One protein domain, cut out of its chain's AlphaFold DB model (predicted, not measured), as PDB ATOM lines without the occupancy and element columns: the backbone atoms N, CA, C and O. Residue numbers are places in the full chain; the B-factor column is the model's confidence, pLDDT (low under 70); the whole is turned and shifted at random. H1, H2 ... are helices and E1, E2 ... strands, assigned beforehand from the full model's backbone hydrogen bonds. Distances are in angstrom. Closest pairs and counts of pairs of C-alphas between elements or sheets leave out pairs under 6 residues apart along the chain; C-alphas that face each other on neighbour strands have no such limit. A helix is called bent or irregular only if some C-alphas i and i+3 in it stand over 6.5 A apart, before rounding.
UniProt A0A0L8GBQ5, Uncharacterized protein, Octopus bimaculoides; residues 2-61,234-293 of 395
ATOM      1  N   ASP A   2      24.408  53.884  -9.474       92.00
ATOM      2  CA  ASP A   2      23.715  55.181  -9.494       92.00
ATOM      3  C   ASP A   2      22.259  55.089  -9.040       92.00
ATOM      4  O   ASP A   2      21.835  55.866  -8.186       92.00
ATOM      5  N   GLU A   3      21.536  54.053  -9.479       95.06
ATOM      6  CA  GLU A   3      20.154  53.847  -9.041       95.06
ATOM      7  C   GLU A   3      20.060  53.652  -7.524       95.06
ATOM      8  O   GLU A   3      19.178  54.217  -6.888       95.06
ATOM      9  N   HIS A   4      20.995  52.920  -6.909       96.12
ATOM     10  CA  HIS A   4      21.016  52.764  -5.454       96.12
ATOM     11  C   HIS A   4      21.205  54.117  -4.765       96.12
ATOM     12  O   HIS A   4      20.426  54.459  -3.881       96.12
ATOM     13  N   ASN A   5      22.178  54.920  -5.204       95.12
ATOM     14  CA  ASN A   5      22.435  56.246  -4.636       95.12
ATOM     15  C   ASN A   5      21.224  57.178  -4.797       95.12
ATOM     16  O   ASN A   5      20.842  57.890  -3.867       95.12
ATOM     17  N   ARG A   6      20.569  57.139  -5.962       93.06
ATOM     18  CA  ARG A   6      19.341  57.892  -6.240       93.06
ATOM     19  C   ARG A   6      18.208  57.478  -5.304       93.06
ATOM     20  O   ARG A   6      17.532  58.343  -4.744       93.06
ATOM     21  N   LEU A   7      18.009  56.172  -5.122       94.31
ATOM     22  CA  LEU A   7      17.016  55.625  -4.204       94.31
ATOM     23  C   LEU A   7      17.329  56.009  -2.757       94.31
ATOM     24  O   LEU A   7      16.424  56.456  -2.066       94.31
ATOM     25  N   VAL A   8      18.588  55.938  -2.319       93.75
ATOM     26  CA  VAL A   8      19.008  56.387  -0.980       93.75
ATOM     27  C   VAL A   8      18.654  57.852  -0.768       93.75
ATOM     28  O   VAL A   8      18.008  58.179   0.222       93.75
ATOM     29  N   ASN A   9      18.983  58.726  -1.721       87.88
ATOM     30  CA  ASN A   9      18.627  60.142  -1.644       87.88
ATOM     31  C   ASN A   9      17.111  60.348  -1.537       87.88
ATOM     32  O   ASN A   9      16.660  61.210  -0.783       87.88
ATOM     33  N   LYS A  10      16.314  59.546  -2.257       87.38
ATOM     34  CA  LYS A  10      14.852  59.570  -2.141       87.38
ATOM     35  C   LYS A  10      14.388  59.091  -0.769       87.38
ATOM     36  O   LYS A  10      13.654  59.819  -0.118       87.38
ATOM     37  N   MET A  11      14.860  57.949  -0.281       87.12
ATOM     38  CA  MET A  11      14.500  57.438   1.047       87.12
ATOM     39  C   MET A  11      14.877  58.425   2.167       87.12
ATOM     40  O   MET A  11      14.093  58.637   3.091       87.12
ATOM     41  N   THR A  12      16.020  59.108   2.049       84.88
ATOM     42  CA  THR A  12      16.434  60.176   2.972       84.88
ATOM     43  C   THR A  12      15.487  61.377   2.924       84.88
ATOM     44  O   THR A  12      15.138  61.909   3.974       84.88
ATOM     45  N   GLN A  13      15.013  61.785   1.737       80.38
ATOM     46  CA  GLN A  13      14.003  62.853   1.600       80.38
ATOM     47  C   GLN A  13      12.691  62.507   2.316       80.38
ATOM     48  O   GLN A  13      12.030  63.401   2.835       80.38
ATOM     49  N   PHE A  14      12.329  61.224   2.368       78.81
ATOM     50  CA  PHE A  14      11.157  60.733   3.094       78.81
ATOM     51  C   PHE A  14      11.445  60.414   4.572       78.81
ATOM     52  O   PHE A  14      10.562  59.932   5.271       78.81
ATOM     53  N   GLY A  15      12.650  60.680   5.087       77.31
ATOM     54  CA  GLY A  15      12.979  60.456   6.499       77.31
ATOM     55  C   GLY A  15      12.973  58.981   6.919       77.31
ATOM     56  O   GLY A  15      12.721  58.673   8.082       77.31
ATOM     57  N   VAL A  16      13.219  58.058   5.983       84.25
ATOM     58  CA  VAL A  16      13.316  56.622   6.278       84.25
ATOM     59  C   VAL A  16      14.522  56.372   7.203       84.25
ATOM     60  O   VAL A  16      15.626  56.786   6.848       84.25
ATOM     61  N   PRO A  17      14.371  55.670   8.347       84.19
ATOM     62  CA  PRO A  17      15.457  55.491   9.320       84.19
ATOM     63  C   PRO A  17      16.708  54.781   8.776       84.19
ATOM     64  O   PRO A  17      17.824  55.131   9.147       84.19
ATOM     65  N   ASN A  18      16.534  53.789   7.893       93.06
ATOM     66  CA  ASN A  18      17.627  53.082   7.215       93.06
ATOM     67  C   ASN A  18      17.481  53.205   5.686       93.06
ATOM     68  O   ASN A  18      17.014  52.268   5.028       93.06
ATOM     69  N   PRO A  19      17.871  54.350   5.099       90.88
ATOM     70  CA  PRO A  19      17.609  54.628   3.692       90.88
ATOM     71  C   PRO A  19      18.391  53.697   2.756       90.88
ATOM     72  O   PRO A  19      17.878  53.334   1.703       90.88
ATOM     73  N   SER A  20      19.596  53.255   3.140       95.69
ATOM     74  CA  SER A  20      20.394  52.309   2.342       95.69
ATOM     75  C   SER A  20      19.795  50.904   2.327       95.69
ATOM     76  O   SER A  20      19.683  50.302   1.257       95.69
ATOM     77  N   GLY A  21      19.346  50.396   3.479       96.56
ATOM     78  CA  GLY A  21      18.680  49.095   3.563       96.56
ATOM     79  C   GLY A  21      17.407  49.039   2.717       96.56
ATOM     80  O   GLY A  21      17.256  48.131   1.899       96.56
ATOM     81  N   GLU A  22      16.545  50.050   2.841       94.94
ATOM     82  CA  GLU A  22      15.298  50.129   2.069       94.94
ATOM     83  C   GLU A  22      15.544  50.372   0.575       94.94
ATOM     84  O   GLU A  22      14.910  49.735  -0.266       94.94
ATOM     85  N   ALA A  23      16.516  51.215   0.211       96.81
ATOM     86  CA  ALA A  23      16.911  51.396  -1.186       96.81
ATOM     87  C   ALA A  23      17.445  50.097  -1.807       96.81
ATOM     88  O   ALA A  23      17.117  49.776  -2.948       96.81
ATOM     89  N   ARG A  24      18.252  49.327  -1.064       97.75
ATOM     90  CA  ARG A  24      18.739  48.010  -1.500       97.75
ATOM     91  C   ARG A  24      17.581  47.033  -1.683       97.75
ATOM     92  O   ARG A  24      17.525  46.368  -2.713       97.75
ATOM     93  N   LYS A  25      16.671  46.956  -0.710       97.50
ATOM     94  CA  LYS A  25      15.488  46.090  -0.757       97.50
ATOM     95  C   LYS A  25      14.625  46.407  -1.982       97.50
ATOM     96  O   LYS A  25      14.333  45.505  -2.763       97.50
ATOM     97  N   LEU A  26      14.294  47.682  -2.196       97.38
ATOM     98  CA  LEU A  26      13.531  48.140  -3.358       97.38
ATOM     99  C   LEU A  26      14.237  47.797  -4.674       97.38
ATOM    100  O   LEU A  26      13.615  47.237  -5.571       97.38
ATOM    101  N   LEU A  27      15.539  48.076  -4.783       97.56
ATOM    102  CA  LEU A  27      16.302  47.786  -5.997       97.56
ATOM    103  C   LEU A  27      16.335  46.285  -6.322       97.56
ATOM    104  O   LEU A  27      16.177  45.913  -7.481       97.56
ATOM    105  N   ILE A  28      16.489  45.423  -5.310       97.75
ATOM    106  CA  ILE A  28      16.400  43.965  -5.480       97.75
ATOM    107  C   ILE A  28      15.013  43.573  -5.993       97.75
ATOM    108  O   ILE A  28      14.925  42.801  -6.945       97.75
ATOM    109  N   GLY A  29      13.944  44.135  -5.420       97.56
ATOM    110  CA  GLY A  29      12.579  43.870  -5.873       97.56
ATOM    111  C   GLY A  29      12.334  44.295  -7.322       97.56
ATOM    112  O   GLY A  29      11.729  43.546  -8.082       97.56
ATOM    113  N   ILE A  30      12.878  45.442  -7.740       97.38
ATOM    114  CA  ILE A  30      12.827  45.902  -9.136       97.38
ATOM    115  C   ILE A  30      13.560  44.923 -10.061       97.38
ATOM    116  O   ILE A  30      13.012  44.532 -11.088       97.38
ATOM    117  N   PHE A  31      14.773  44.487  -9.706       97.50
ATOM    118  CA  PHE A  31      15.510  43.520 -10.524       97.50
ATOM    119  C   PHE A  31      14.795  42.172 -10.608       97.50
ATOM    120  O   PHE A  31      14.660  41.635 -11.702       97.50
ATOM    121  N   GLN A  32      14.279  41.650  -9.491       97.19
ATOM    122  CA  GLN A  32      13.467  40.433  -9.503       97.19
ATOM    123  C   GLN A  32      12.227  40.616 -10.394       97.19
ATOM    124  O   GLN A  32      11.942  39.761 -11.229       97.19
ATOM    125  N   HIS A  33      11.521  41.743 -10.299       96.88
ATOM    126  CA  HIS A  33      10.378  42.021 -11.163       96.88
ATOM    127  C   HIS A  33      10.750  42.008 -12.657       96.88
ATOM    128  O   HIS A  33      10.118  41.294 -13.438       96.88
ATOM    129  N   ILE A  34      11.809  42.724 -13.042       97.31
ATOM    130  CA  ILE A  34      12.289  42.805 -14.429       97.31
ATOM    131  C   ILE A  34      12.742  41.430 -14.934       97.31
ATOM    132  O   ILE A  34      12.371  41.019 -16.034       97.31
ATOM    133  N   THR A  35      13.506  40.677 -14.137       96.88
ATOM    134  CA  THR A  35      13.986  39.349 -14.537       96.88
ATOM    135  C   THR A  35      12.821  38.413 -14.851       96.88
ATOM    136  O   THR A  35      12.802  37.804 -15.918       96.88
ATOM    137  N   TYR A  36      11.819  38.326 -13.972       96.56
ATOM    138  CA  TYR A  36      10.722  37.366 -14.128       96.56
ATOM    139  C   TYR A  36       9.619  37.810 -15.108       96.56
ATOM    140  O   TYR A  36       8.860  36.956 -15.567       96.56
ATOM    141  N   ASN A  37       9.520  39.101 -15.458       95.31
ATOM    142  CA  ASN A  37       8.471  39.612 -16.360       95.31
ATOM    143  C   ASN A  37       8.967  40.099 -17.722       95.31
ATOM    144  O   ASN A  37       8.180  40.088 -18.668       95.31
ATOM    145  N   GLU A  38      10.232  40.495 -17.841       95.44
ATOM    146  CA  GLU A  38      10.811  40.927 -19.115       95.44
ATOM    147  C   GLU A  38      11.813  39.906 -19.660       95.44
ATOM    148  O   GLU A  38      11.662  39.456 -20.792       95.44
ATOM    149  N   TYR A  39      12.802  39.491 -18.862       94.94
ATOM    150  CA  TYR A  39      13.894  38.640 -19.352       94.94
ATOM    151  C   TYR A  39      13.481  37.172 -19.545       94.94
ATOM    152  O   TYR A  39      13.613  36.624 -20.641       94.94
ATOM    153  N   LEU A  40      12.947  36.519 -18.506       95.25
ATOM    154  CA  LEU A  40      12.595  35.095 -18.572       95.25
ATOM    155  C   LEU A  40      11.533  34.777 -19.631       95.25
ATOM    156  O   LEU A  40      11.722  33.794 -20.345       95.25
ATOM    157  N   PRO A  41      10.470  35.582 -19.822       94.25
ATOM    158  CA  PRO A  41       9.508  35.323 -20.891       94.25
ATOM    159  C   PRO A  41      10.106  35.431 -22.300       94.25
ATOM    160  O   PRO A  41       9.585  34.810 -23.223       94.25
ATOM    161  N   MET A  42      11.195  36.184 -22.484       91.69
ATOM    162  CA  MET A  42      11.911  36.216 -23.762       91.69
ATOM    163  C   MET A  42      12.780  34.975 -23.976       91.69
ATOM    164  O   MET A  42      12.871  34.488 -25.097       91.69
ATOM    165  N   LEU A  43      13.378  34.432 -22.914       92.12
ATOM    166  CA  LEU A  43      14.235  33.246 -22.987       92.12
ATOM    167  C   LEU A  43      13.432  31.928 -23.034       92.12
ATOM    168  O   LEU A  43      13.703  31.035 -23.839       92.12
ATOM    169  N   LEU A  44      12.433  31.800 -22.163       93.31
ATOM    170  CA  LEU A  44      11.647  30.579 -21.927       93.31
ATOM    171  C   LEU A  44      10.299  30.592 -22.660       93.31
ATOM    172  O   LEU A  44       9.656  29.557 -22.802       93.31
ATOM    173  N   GLY A  45       9.896  31.749 -23.186       91.69
ATOM    174  CA  GLY A  45       8.625  31.953 -23.868       91.69
ATOM    175  C   GLY A  45       7.570  32.625 -22.982       91.69
ATOM    176  O   GLY A  45       7.597  32.557 -21.753       91.69
ATOM    177  N   ALA A  46       6.598  33.280 -23.623       87.75
ATOM    178  CA  ALA A  46       5.644  34.175 -22.957       87.75
ATOM    179  C   ALA A  46       4.758  33.507 -21.883       87.75
ATOM    180  O   ALA A  46       4.289  34.186 -20.967       87.75
ATOM    181  N   ASN A  47       4.544  32.193 -22.000       85.31
ATOM    182  CA  ASN A  47       3.682  31.391 -21.124       85.31
ATOM    183  C   ASN A  47       4.467  30.619 -20.050       85.31
ATOM    184  O   ASN A  47       3.941  29.664 -19.484       85.31
ATOM    185  N   THR A  48       5.723  30.991 -19.793       88.12
ATOM    186  CA  THR A  48       6.546  30.314 -18.787       88.12
ATOM    187  C   THR A  48       5.896  30.385 -17.389       88.12
ATOM    188  O   THR A  48       5.408  31.450 -16.987       88.12
ATOM    189  N   PRO A  49       5.873  29.283 -16.613       86.69
ATOM    190  CA  PRO A  49       5.175  29.210 -15.328       86.69
ATOM    191  C   PRO A  49       5.861  30.015 -14.217       86.69
ATOM    192  O   PRO A  49       5.267  30.234 -13.164       86.69
ATOM    193  N   VAL A  50       7.102  30.461 -14.430       90.00
ATOM    194  CA  VAL A  50       7.869  31.243 -13.446       90.00
ATOM    195  C   VAL A  50       7.499  32.726 -13.433       90.00
ATOM    196  O   VAL A  50       7.952  33.459 -12.555       90.00
ATOM    197  N   ARG A  51       6.672  33.196 -14.374       90.00
ATOM    198  CA  ARG A  51       6.268  34.605 -14.450       90.00
ATOM    199  C   ARG A  51       5.665  35.083 -13.127       90.00
ATOM    200  O   ARG A  51       4.975  34.330 -12.441       90.00
ATOM    201  N   SER A  52       5.934  36.336 -12.764       86.19
ATOM    202  CA  SER A  52       5.379  36.944 -11.550       86.19
ATOM    203  C   SER A  52       3.859  37.096 -11.615       86.19
ATOM    204  O   SER A  52       3.257  37.045 -12.690       86.19
ATOM    205  N   LEU A  53       3.232  37.279 -10.454       83.25
ATOM    206  CA  LEU A  53       1.792  37.488 -10.390       83.25
ATOM    207  C   LEU A  53       1.415  38.885 -10.919       83.25
ATOM    208  O   LEU A  53       2.081  39.875 -10.600       83.25
ATOM    209  N   PRO A  54       0.307  39.012 -11.674       82.06
ATOM    210  CA  PRO A  54      -0.201  40.324 -12.068       82.06
ATOM    211  C   PRO A  54      -0.675  41.133 -10.849       82.06
ATOM    212  O   PRO A  54      -0.496  42.349 -10.797       82.06
ATOM    213  N   THR A  55      -1.254  40.461  -9.849       82.44
ATOM    214  CA  THR A  55      -1.754  41.049  -8.600       82.44
ATOM    215  C   THR A  55      -1.561  40.087  -7.426       82.44
ATOM    216  O   THR A  55      -1.418  38.883  -7.613       82.44
ATOM    217  N   GLY A  56      -1.561  40.627  -6.204       86.12
ATOM    218  CA  GLY A  56      -1.424  39.835  -4.978       86.12
ATOM    219  C   GLY A  56       0.015  39.459  -4.630       86.12
ATOM    220  O   GLY A  56       0.967  40.063  -5.142       86.12
ATOM    221  N   THR A  57       0.118  38.489  -3.728       88.44
ATOM    222  CA  THR A  57       1.339  37.982  -3.099       88.44
ATOM    223  C   THR A  57       1.382  36.454  -3.160       88.44
ATOM    224  O   THR A  57       0.394  35.793  -3.489       88.44
ATOM    225  N   ARG A  58       2.555  35.889  -2.883       86.56
ATOM    226  CA  ARG A  58       2.816  34.451  -2.832       86.56
ATOM    227  C   ARG A  58       3.198  34.040  -1.415       86.56
ATOM    228  O   ARG A  58       3.909  34.762  -0.719       86.56
ATOM    229  N   THR A  59       2.826  32.828  -1.036       86.25
ATOM    230  CA  THR A  59       3.334  32.205   0.186       86.25
ATOM    231  C   THR A  59       4.695  31.559  -0.091       86.25
ATOM    232  O   THR A  59       4.777  30.754  -1.029       86.25
ATOM    233  N   PRO A  60       5.742  31.846   0.704       83.94
ATOM    234  CA  PRO A  60       7.033  31.183   0.567       83.94
ATOM    235  C   PRO A  60       6.908  29.664   0.698       83.94
ATOM    236  O   PRO A  60       6.136  29.160   1.517       83.94
ATOM    237  N   ASN A  61       7.713  28.934  -0.067       86.25
ATOM    238  CA  ASN A  61       7.820  27.483   0.023       86.25
ATOM    239  C   ASN A  61       9.112  27.105   0.768       86.25
ATOM    240  O   ASN A  61      10.120  27.799   0.677       86.25
ATOM    241  N   ARG A 234      12.932  33.377   0.777       92.88
ATOM    242  CA  ARG A 234      12.082  34.028   1.788       92.88
ATOM    243  C   ARG A 234      11.873  35.527   1.530       92.88
ATOM    244  O   ARG A 234      10.860  36.066   1.959       92.88
ATOM    245  N   LEU A 235      12.820  36.198   0.872       94.50
ATOM    246  CA  LEU A 235      12.787  37.630   0.582       94.50
ATOM    247  C   LEU A 235      12.421  37.947  -0.877       94.50
ATOM    248  O   LEU A 235      12.604  39.090  -1.302       94.50
ATOM    249  N   TYR A 236      11.888  36.981  -1.636       96.00
ATOM    250  CA  TYR A 236      11.338  37.246  -2.965       96.00
ATOM    251  C   TYR A 236      10.276  38.346  -2.891       96.00
ATOM    252  O   TYR A 236       9.408  38.318  -2.021       96.00
ATOM    253  N   TYR A 237      10.332  39.317  -3.801       96.12
ATOM    254  CA  TYR A 237       9.569  40.558  -3.663       96.12
ATOM    255  C   TYR A 237       8.050  40.359  -3.588       96.12
ATOM    256  O   TYR A 237       7.385  41.147  -2.927       96.12
ATOM    257  N   GLU A 238       7.494  39.314  -4.210       94.88
ATOM    258  CA  GLU A 238       6.054  39.018  -4.130       94.88
ATOM    259  C   GLU A 238       5.652  38.217  -2.887       94.88
ATOM    260  O   GLU A 238       4.468  37.922  -2.734       94.88
ATOM    261  N   HIS A 239       6.589  37.819  -2.022       94.81
ATOM    262  CA  HIS A 239       6.247  37.067  -0.819       94.81
ATOM    263  C   HIS A 239       5.546  37.926   0.234       94.81
ATOM    264  O   HIS A 239       5.856  39.107   0.425       94.81
ATOM    265  N   ASP A 240       4.606  37.297   0.941       91.94
ATOM    266  CA  ASP A 240       3.865  37.916   2.038       91.94
ATOM    267  C   ASP A 240       4.810  38.543   3.075       91.94
ATOM    268  O   ASP A 240       5.755  37.913   3.557       91.94
ATOM    269  N   GLY A 241       4.555  39.805   3.421       90.88
ATOM    270  CA  GLY A 241       5.346  40.555   4.400       90.88
ATOM    271  C   GLY A 241       6.686  41.094   3.884       90.88
ATOM    272  O   GLY A 241       7.387  41.767   4.640       90.88
ATOM    273  N   VAL A 242       7.058  40.850   2.619       94.94
ATOM    274  CA  VAL A 242       8.248  41.478   2.018       94.94
ATOM    275  C   VAL A 242       7.931  42.903   1.583       94.94
ATOM    276  O   VAL A 242       8.597  43.835   2.032       94.94
ATOM    277  N   PHE A 243       6.910  43.090   0.752       95.44
ATOM    278  CA  PHE A 243       6.409  44.404   0.358       95.44
ATOM    279  C   PHE A 243       4.909  44.491   0.586       95.44
ATOM    280  O   PHE A 243       4.175  43.525   0.384       95.44
ATOM    281  N   GLU A 244       4.453  45.683   0.947       93.38
ATOM    282  CA  GLU A 244       3.028  45.964   1.035       93.38
ATOM    283  C   GLU A 244       2.391  46.034  -0.356       93.38
ATOM    284  O   GLU A 244       3.042  46.345  -1.360       93.38
ATOM    285  N   SER A 245       1.078  45.811  -0.432       91.94
ATOM    286  CA  SER A 245       0.353  45.790  -1.713       91.94
ATOM    287  C   SER A 245       0.523  47.075  -2.541       91.94
ATOM    288  O   SER A 245       0.589  47.011  -3.769       91.94
ATOM    289  N   TYR A 246       0.634  48.239  -1.891       89.94
ATOM    290  CA  TYR A 246       0.880  49.524  -2.551       89.94
ATOM    291  C   TYR A 246       2.319  49.675  -3.053       89.94
ATOM    292  O   TYR A 246       2.533  50.233  -4.127       89.94
ATOM    293  N   GLN A 247       3.299  49.106  -2.349       94.38
ATOM    294  CA  GLN A 247       4.694  49.069  -2.791       94.38
ATOM    295  C   GLN A 247       4.852  48.157  -4.008       94.38
ATOM    296  O   GLN A 247       5.504  48.534  -4.978       94.38
ATOM    297  N   LEU A 248       4.186  46.997  -3.998       95.19
ATOM    298  CA  LEU A 248       4.172  46.064  -5.125       95.19
ATOM    299  C   LEU A 248       3.619  46.695  -6.401       95.19
ATOM    300  O   LEU A 248       4.176  46.470  -7.474       95.19
ATOM    301  N   ARG A 249       2.562  47.513  -6.306       92.81
ATOM    302  CA  ARG A 249       2.048  48.264  -7.467       92.81
ATOM    303  C   ARG A 249       3.111  49.182  -8.066       92.81
ATOM    304  O   ARG A 249       3.246  49.220  -9.282       92.81
ATOM    305  N   GLN A 250       3.899  49.856  -7.229       94.62
ATOM    306  CA  GLN A 250       4.974  50.726  -7.713       94.62
ATOM    307  C   GLN A 250       6.138  49.941  -8.321       94.62
ATOM    308  O   GLN A 250       6.676  50.349  -9.346       94.62
ATOM    309  N   ILE A 251       6.509  48.799  -7.738       96.31
ATOM    310  CA  ILE A 251       7.553  47.926  -8.296       96.31
ATOM    311  C   ILE A 251       7.137  47.400  -9.676       96.31
ATOM    312  O   ILE A 251       7.953  47.402 -10.593       96.31
ATOM    313  N   ARG A 252       5.861  47.028  -9.848       94.81
ATOM    314  CA  ARG A 252       5.303  46.533 -11.120       94.81
ATOM    315  C   ARG A 252       5.280  47.572 -12.251       94.81
ATOM    316  O   ARG A 252       5.118  47.195 -13.404       94.81
ATOM    317  N   ASN A 253       5.456  48.859 -11.941       94.00
ATOM    318  CA  ASN A 253       5.583  49.918 -12.947       94.00
ATOM    319  C   ASN A 253       7.007  50.035 -13.510       94.00
ATOM    320  O   ASN A 253       7.214  50.723 -14.509       94.00
ATOM    321  N   MET A 254       8.003  49.429 -12.862       95.81
ATOM    322  CA  MET A 254       9.394  49.572 -13.270       95.81
ATOM    323  C   MET A 254       9.741  48.636 -14.416       95.81
ATOM    324  O   MET A 254       9.490  47.437 -14.345       95.81
ATOM    325  N   THR A 255      10.417  49.190 -15.420       97.00
ATOM    326  CA  THR A 255      10.963  48.430 -16.544       97.00
ATOM    327  C   THR A 255      12.469  48.609 -16.668       97.00
ATOM    328  O   THR A 255      13.041  49.588 -16.166       97.00
ATOM    329  N   MET A 256      13.130  47.702 -17.391       97.00
ATOM    330  CA  MET A 256      14.551  47.863 -17.722       97.00
ATOM    331  C   MET A 256      14.793  49.143 -18.536       97.00
ATOM    332  O   MET A 256      15.743  49.878 -18.271       97.00
ATOM    333  N   ALA A 257      13.880  49.474 -19.453       96.88
ATOM    334  CA  ALA A 257      13.914  50.721 -20.216       96.88
ATOM    335  C   ALA A 257      13.894  51.957 -19.295       96.88
ATOM    336  O   ALA A 257      14.706  52.872 -19.455       96.88
ATOM    337  N   ARG A 258      13.033  51.956 -18.262       96.06
ATOM    338  CA  ARG A 258      12.961  53.047 -17.279       96.06
ATOM    339  C   ARG A 258      14.251  53.175 -16.471       96.06
ATOM    340  O   ARG A 258      14.684  54.296 -16.198       96.06
ATOM    341  N   LEU A 259      14.864  52.054 -16.084       95.88
ATOM    342  CA  LEU A 259      16.144  52.061 -15.372       95.88
ATOM    343  C   LEU A 259      17.271  52.648 -16.225       95.88
ATOM    344  O   LEU A 259      18.033  53.468 -15.710       95.88
ATOM    345  N   LEU A 260      17.353  52.284 -17.507       95.81
ATOM    346  CA  LEU A 260      18.355  52.826 -18.430       95.81
ATOM    347  C   LEU A 260      18.186  54.340 -18.605       95.81
ATOM    348  O   LEU A 260      19.131  55.083 -18.358       95.81
ATOM    349  N   CYS A 261      16.973  54.810 -18.913       94.94
ATOM    350  CA  CYS A 261      16.667  56.241 -19.054       94.94
ATOM    351  C   CYS A 261      17.050  57.082 -17.830       94.94
ATOM    352  O   CYS A 261      17.413  58.247 -17.952       94.94
ATOM    353  N   ARG A 262      16.929  56.514 -16.626       91.75
ATOM    354  CA  ARG A 262      17.231  57.226 -15.378       91.75
ATOM    355  C   ARG A 262      18.713  57.321 -15.063       91.75
ATOM    356  O   ARG A 262      19.112  58.265 -14.390       91.75
ATOM    357  N   ASN A 263      19.480  56.309 -15.454       94.00
ATOM    358  CA  ASN A 263      20.853  56.128 -14.986       94.00
ATOM    359  C   ASN A 263      21.895  56.387 -16.079       94.00
ATOM    360  O   ASN A 263      23.071  56.519 -15.766       94.00
ATOM    361  N   VAL A 264      21.479  56.484 -17.343       93.69
ATOM    362  CA  VAL A 264      22.369  56.765 -18.469       93.69
ATOM    363  C   VAL A 264      22.136  58.195 -18.947       93.69
ATOM    364  O   VAL A 264      21.190  58.488 -19.680       93.69
ATOM    365  N   ASN A 265      23.016  59.102 -18.524       90.50
ATOM    366  CA  ASN A 265      22.959  60.510 -18.913       90.50
ATOM    367  C   ASN A 265      23.090  60.656 -20.441       90.50
ATOM    368  O   ASN A 265      23.988  60.090 -21.056       90.50
ATOM    369  N   GLY A 266      22.200  61.430 -21.071       86.25
ATOM    370  CA  GLY A 266      22.183  61.611 -22.533       86.25
ATOM    371  C   GLY A 266      21.391  60.550 -23.315       86.25
ATOM    372  O   GLY A 266      21.381  60.572 -24.553       86.25
ATOM    373  N   LEU A 267      20.703  59.638 -22.618       90.38
ATOM    374  CA  LEU A 267      19.696  58.751 -23.198       90.38
ATOM    375  C   LEU A 267      18.311  59.414 -23.102       90.38
ATOM    376  O   LEU A 267      17.703  59.444 -22.037       90.38
ATOM    377  N   THR A 268      17.834  59.993 -24.206       91.19
ATOM    378  CA  THR A 268      16.506  60.639 -24.296       91.19
ATOM    379  C   THR A 268      15.425  59.696 -24.814       91.19
ATOM    380  O   THR A 268      14.264  59.826 -24.442       91.19
ATOM    381  N   GLU A 269      15.816  58.726 -25.637       93.50
ATOM    382  CA  GLU A 269      14.945  57.720 -26.237       93.50
ATOM    383  C   GLU A 269      15.497  56.327 -25.936       93.50
ATOM    384  O   GLU A 269      16.713  56.127 -25.848       93.50
ATOM    385  N   VAL A 270      14.599  55.361 -25.765       95.69
ATOM    386  CA  VAL A 270      14.935  53.972 -25.439       95.69
ATOM    387  C   VAL A 270      13.942  53.022 -26.101       95.69
ATOM    388  O   VAL A 270      12.805  53.388 -26.387       95.69
ATOM    389  N   LYS A 271      14.346  51.769 -26.311       95.31
ATOM    390  CA  LYS A 271      13.424  50.695 -26.690       95.31
ATOM    391  C   LYS A 271      12.399  50.473 -25.576       95.31
ATOM    392  O   LYS A 271      12.798  50.221 -24.442       95.31
ATOM    393  N   GLU A 272      11.103  50.515 -25.898       95.19
ATOM    394  CA  GLU A 272      10.017  50.293 -24.922       95.19
ATOM    395  C   GLU A 272      10.220  48.981 -24.141       95.19
ATOM    396  O   GLU A 272      10.151  48.955 -22.913       95.19
ATOM    397  N   LYS A 273      10.549  47.899 -24.858       95.50
ATOM    398  CA  LYS A 273      10.981  46.617 -24.292       95.50
ATOM    399  C   LYS A 273      12.483  46.459 -24.502       95.50
ATOM    400  O   LYS A 273      12.908  46.023 -25.568       95.50
ATOM    401  N   ALA A 274      13.280  46.784 -23.485       95.56
ATOM    402  CA  ALA A 274      14.741  46.878 -23.604       95.56
ATOM    403  C   ALA A 274      15.433  45.574 -24.045       95.56
ATOM    404  O   ALA A 274      16.469  45.623 -24.695       95.56
ATOM    405  N   PHE A 275      14.860  44.410 -23.722       94.62
ATOM    406  CA  PHE A 275      15.403  43.109 -24.133       94.62
ATOM    407  C   PHE A 275      15.012  42.694 -25.563       94.62
ATOM    408  O   PHE A 275      15.505  41.685 -26.061       94.62
ATOM    409  N   ASN A 276      14.140  43.451 -26.241       93.25
ATOM    410  CA  ASN A 276      13.715  43.188 -27.613       93.25
ATOM    411  C   ASN A 276      14.281  44.245 -28.569       93.25
ATOM    412  O   ASN A 276      13.755  45.354 -28.661       93.25
ATOM    413  N   CYS A 277      15.296  43.869 -29.350       90.44
ATOM    414  CA  CYS A 277      15.935  44.766 -30.320       90.44
ATOM    415  C   CYS A 277      14.973  45.284 -31.411       90.44
ATOM    416  O   CYS A 277      15.187  46.358 -31.966       90.44
ATOM    417  N   SER A 278      13.883  44.560 -31.703       92.50
ATOM    418  CA  SER A 278      12.842  44.978 -32.659       92.50
ATOM    419  C   SER A 278      11.737  45.835 -32.026       92.50
ATOM    420  O   SER A 278      10.745  46.143 -32.683       92.50
ATOM    421  N   SER A 279      11.862  46.192 -30.745       94.69
ATOM    422  CA  SER A 279      10.912  47.074 -30.070       94.69
ATOM    423  C   SER A 279      10.937  48.482 -30.669       94.69
ATOM    424  O   SER A 279      11.969  48.968 -31.142       94.69
ATOM    425  N   ILE A 280       9.797  49.167 -30.594       95.44
ATOM    426  CA  ILE A 280       9.718  50.592 -30.917       95.44
ATOM    427  C   ILE A 280      10.540  51.416 -29.922       95.44
ATOM    428  O   ILE A 280      10.718  51.014 -28.766       95.44
ATOM    429  N   GLU A 281      11.038  52.556 -30.392       95.25
ATOM    430  CA  GLU A 281      11.678  53.569 -29.554       95.25
ATOM    431  C   GLU A 281      10.625  54.524 -29.006       95.25
ATOM    432  O   GLU A 281       9.692  54.916 -29.707       95.25
ATOM    433  N   VAL A 282      10.771  54.860 -27.731       96.19
ATOM    434  CA  VAL A 282       9.891  55.764 -27.000       96.19
ATOM    435  C   VAL A 282      10.728  56.777 -26.234       96.19
ATOM    436  O   VAL A 282      11.851  56.489 -25.809       96.19
ATOM    437  N   ASP A 283      10.168  57.966 -26.033       96.56
ATOM    438  CA  ASP A 283      10.799  58.998 -25.219       96.56
ATOM    439  C   ASP A 283      10.824  58.571 -23.742       96.56
ATOM    440  O   ASP A 283       9.829  58.079 -23.198       96.56
ATOM    441  N   CYS A 284      11.951  58.789 -23.072       94.56
ATOM    442  CA  CYS A 284      12.161  58.417 -21.675       94.56
ATOM    443  C   CYS A 284      11.136  59.031 -20.700       94.56
ATOM    444  O   CYS A 284      10.909  58.475 -19.618       94.56
ATOM    445  N   SER A 285      10.515  60.164 -21.046       93.19
ATOM    446  CA  SER A 285       9.461  60.812 -20.256       93.19
ATOM    447  C   SER A 285       8.116  60.085 -20.310       93.19
ATOM    448  O   SER A 285       7.319  60.233 -19.385       93.19
ATOM    449  N   SER A 286       7.875  59.276 -21.347       94.38
ATOM    450  CA  SER A 286       6.634  58.504 -21.506       94.38
ATOM    451  C   SER A 286       6.582  57.247 -20.633       94.38
ATOM    452  O   SER A 286       5.504  56.708 -20.387       94.38
ATOM    453  N   LEU A 287       7.739  56.780 -20.153       94.31
ATOM    454  CA  LEU A 287       7.833  55.546 -19.385       94.31
ATOM    455  C   LEU A 287       7.292  55.721 -17.959       94.31
ATOM    456  O   LEU A 287       7.645  56.699 -17.289       94.31
ATOM    457  N   PRO A 288       6.496  54.751 -17.466       93.00
ATOM    458  CA  PRO A 288       5.961  54.786 -16.115       93.00
ATOM    459  C   PRO A 288       7.082  54.762 -15.079       93.00
ATOM    460  O   PRO A 288       8.210  54.331 -15.339       93.00
ATOM    461  N   ASP A 289       6.759  55.252 -13.888       90.94
ATOM    462  CA  ASP A 289       7.741  55.406 -12.836       90.94
ATOM    463  C   ASP A 289       7.194  55.099 -11.444       90.94
ATOM    464  O   ASP A 289       5.994  55.216 -11.202       90.94
ATOM    465  N   ILE A 290       8.095  54.749 -10.521       91.56
ATOM    466  CA  ILE A 290       7.767  54.648  -9.099       91.56
ATOM    467  C   ILE A 290       7.337  56.019  -8.599       91.56
ATOM    468  O   ILE A 290       8.134  56.965  -8.550       91.56
ATOM    469  N   ASP A 291       6.102  56.072  -8.127       89.81
ATOM    470  CA  ASP A 291       5.643  57.132  -7.263       89.81
ATOM    471  C   ASP A 291       6.048  56.833  -5.818       89.81
ATOM    472  O   ASP A 291       5.481  55.971  -5.142       89.81
ATOM    473  N   PHE A 292       7.028  57.584  -5.315       87.44
ATOM    474  CA  PHE A 292       7.475  57.441  -3.932       87.44
ATOM    475  C   PHE A 292       6.412  57.851  -2.910       87.44
ATOM    476  O   PHE A 292       6.518  57.458  -1.752       87.44
ATOM    477  N   CYS A 293       5.393  58.604  -3.313       82.88
ATOM    478  CA  CYS A 293       4.287  58.976  -2.443       82.88
ATOM    479  C   CYS A 293       3.395  57.777  -2.163       82.88
ATOM    480  O   CYS A 293       3.208  57.398  -1.007       82.88
TER     481      CYS A 293
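AT A GLANCE: This is residues 2 to 61 and 234 to 293 of the 395 residues of an uncharacterized protein of Octopus bimaculoides (UniProt A0A0L8GBQ5). The long helix H2 runs through a flat body; H1 folds back from its start, H3 crosses it, and H4 with the small strand hairpin E1 and E2 makes one side. The 120 printed residues, under half in named elements, run H1, H2, H3, H4, E1, E2: mostly helix, sheet antiparallel, compact, radius of gyration of the C-alphas 14.9 A, spans 43 by 38 by 19 A.

IN THESE COORDINATES: Find E1 at residues 269 to 271, E2 at 281 to 283. H2 runs 35.6 A from C-alpha 19 at (17.609, 54.628, 3.692) to C-alpha 44 at (11.647, 30.579, -21.927), with a kink of 27 degrees near residue 36; it is irregular, only just, C-alphas 37 and 40 being 6.50 A apart. H1 is residues 2 to 13, H3 245 to 251, H4 256 to 263.

HOW THE PARTS SIT: In the hairpin E1 and E2, N 270 and O 282 are 3.0 A apart, within hydrogen-bond range. The closest C-alphas of H4 and E1, Ala 257 and Val 270, are 6.2 A apart. H1, by residues 2 to 3 alone, touches H4 about perpendicular at 74 degrees, closest C-alphas Asp 2 and Asn 263, 6.3 A. H1 and H2 form a helical hairpin, closest C-alphas Met 11 and Pro 19, 5.0 A. H2, by residues 26 to 33 alone, touches H3, closest C-alphas Ile 30 and Ile 251, 5.7 A. Every O i to N i+4 pair is within range in H1, H3 and H4, and 19 of 22 in H2.

THE WHOLE: Residues 62 to 233 are not printed; C-alphas 61 and 234 are 8.0 A apart. Of the links printed whole, none is long. No printed residue is under 70 in pLDDT.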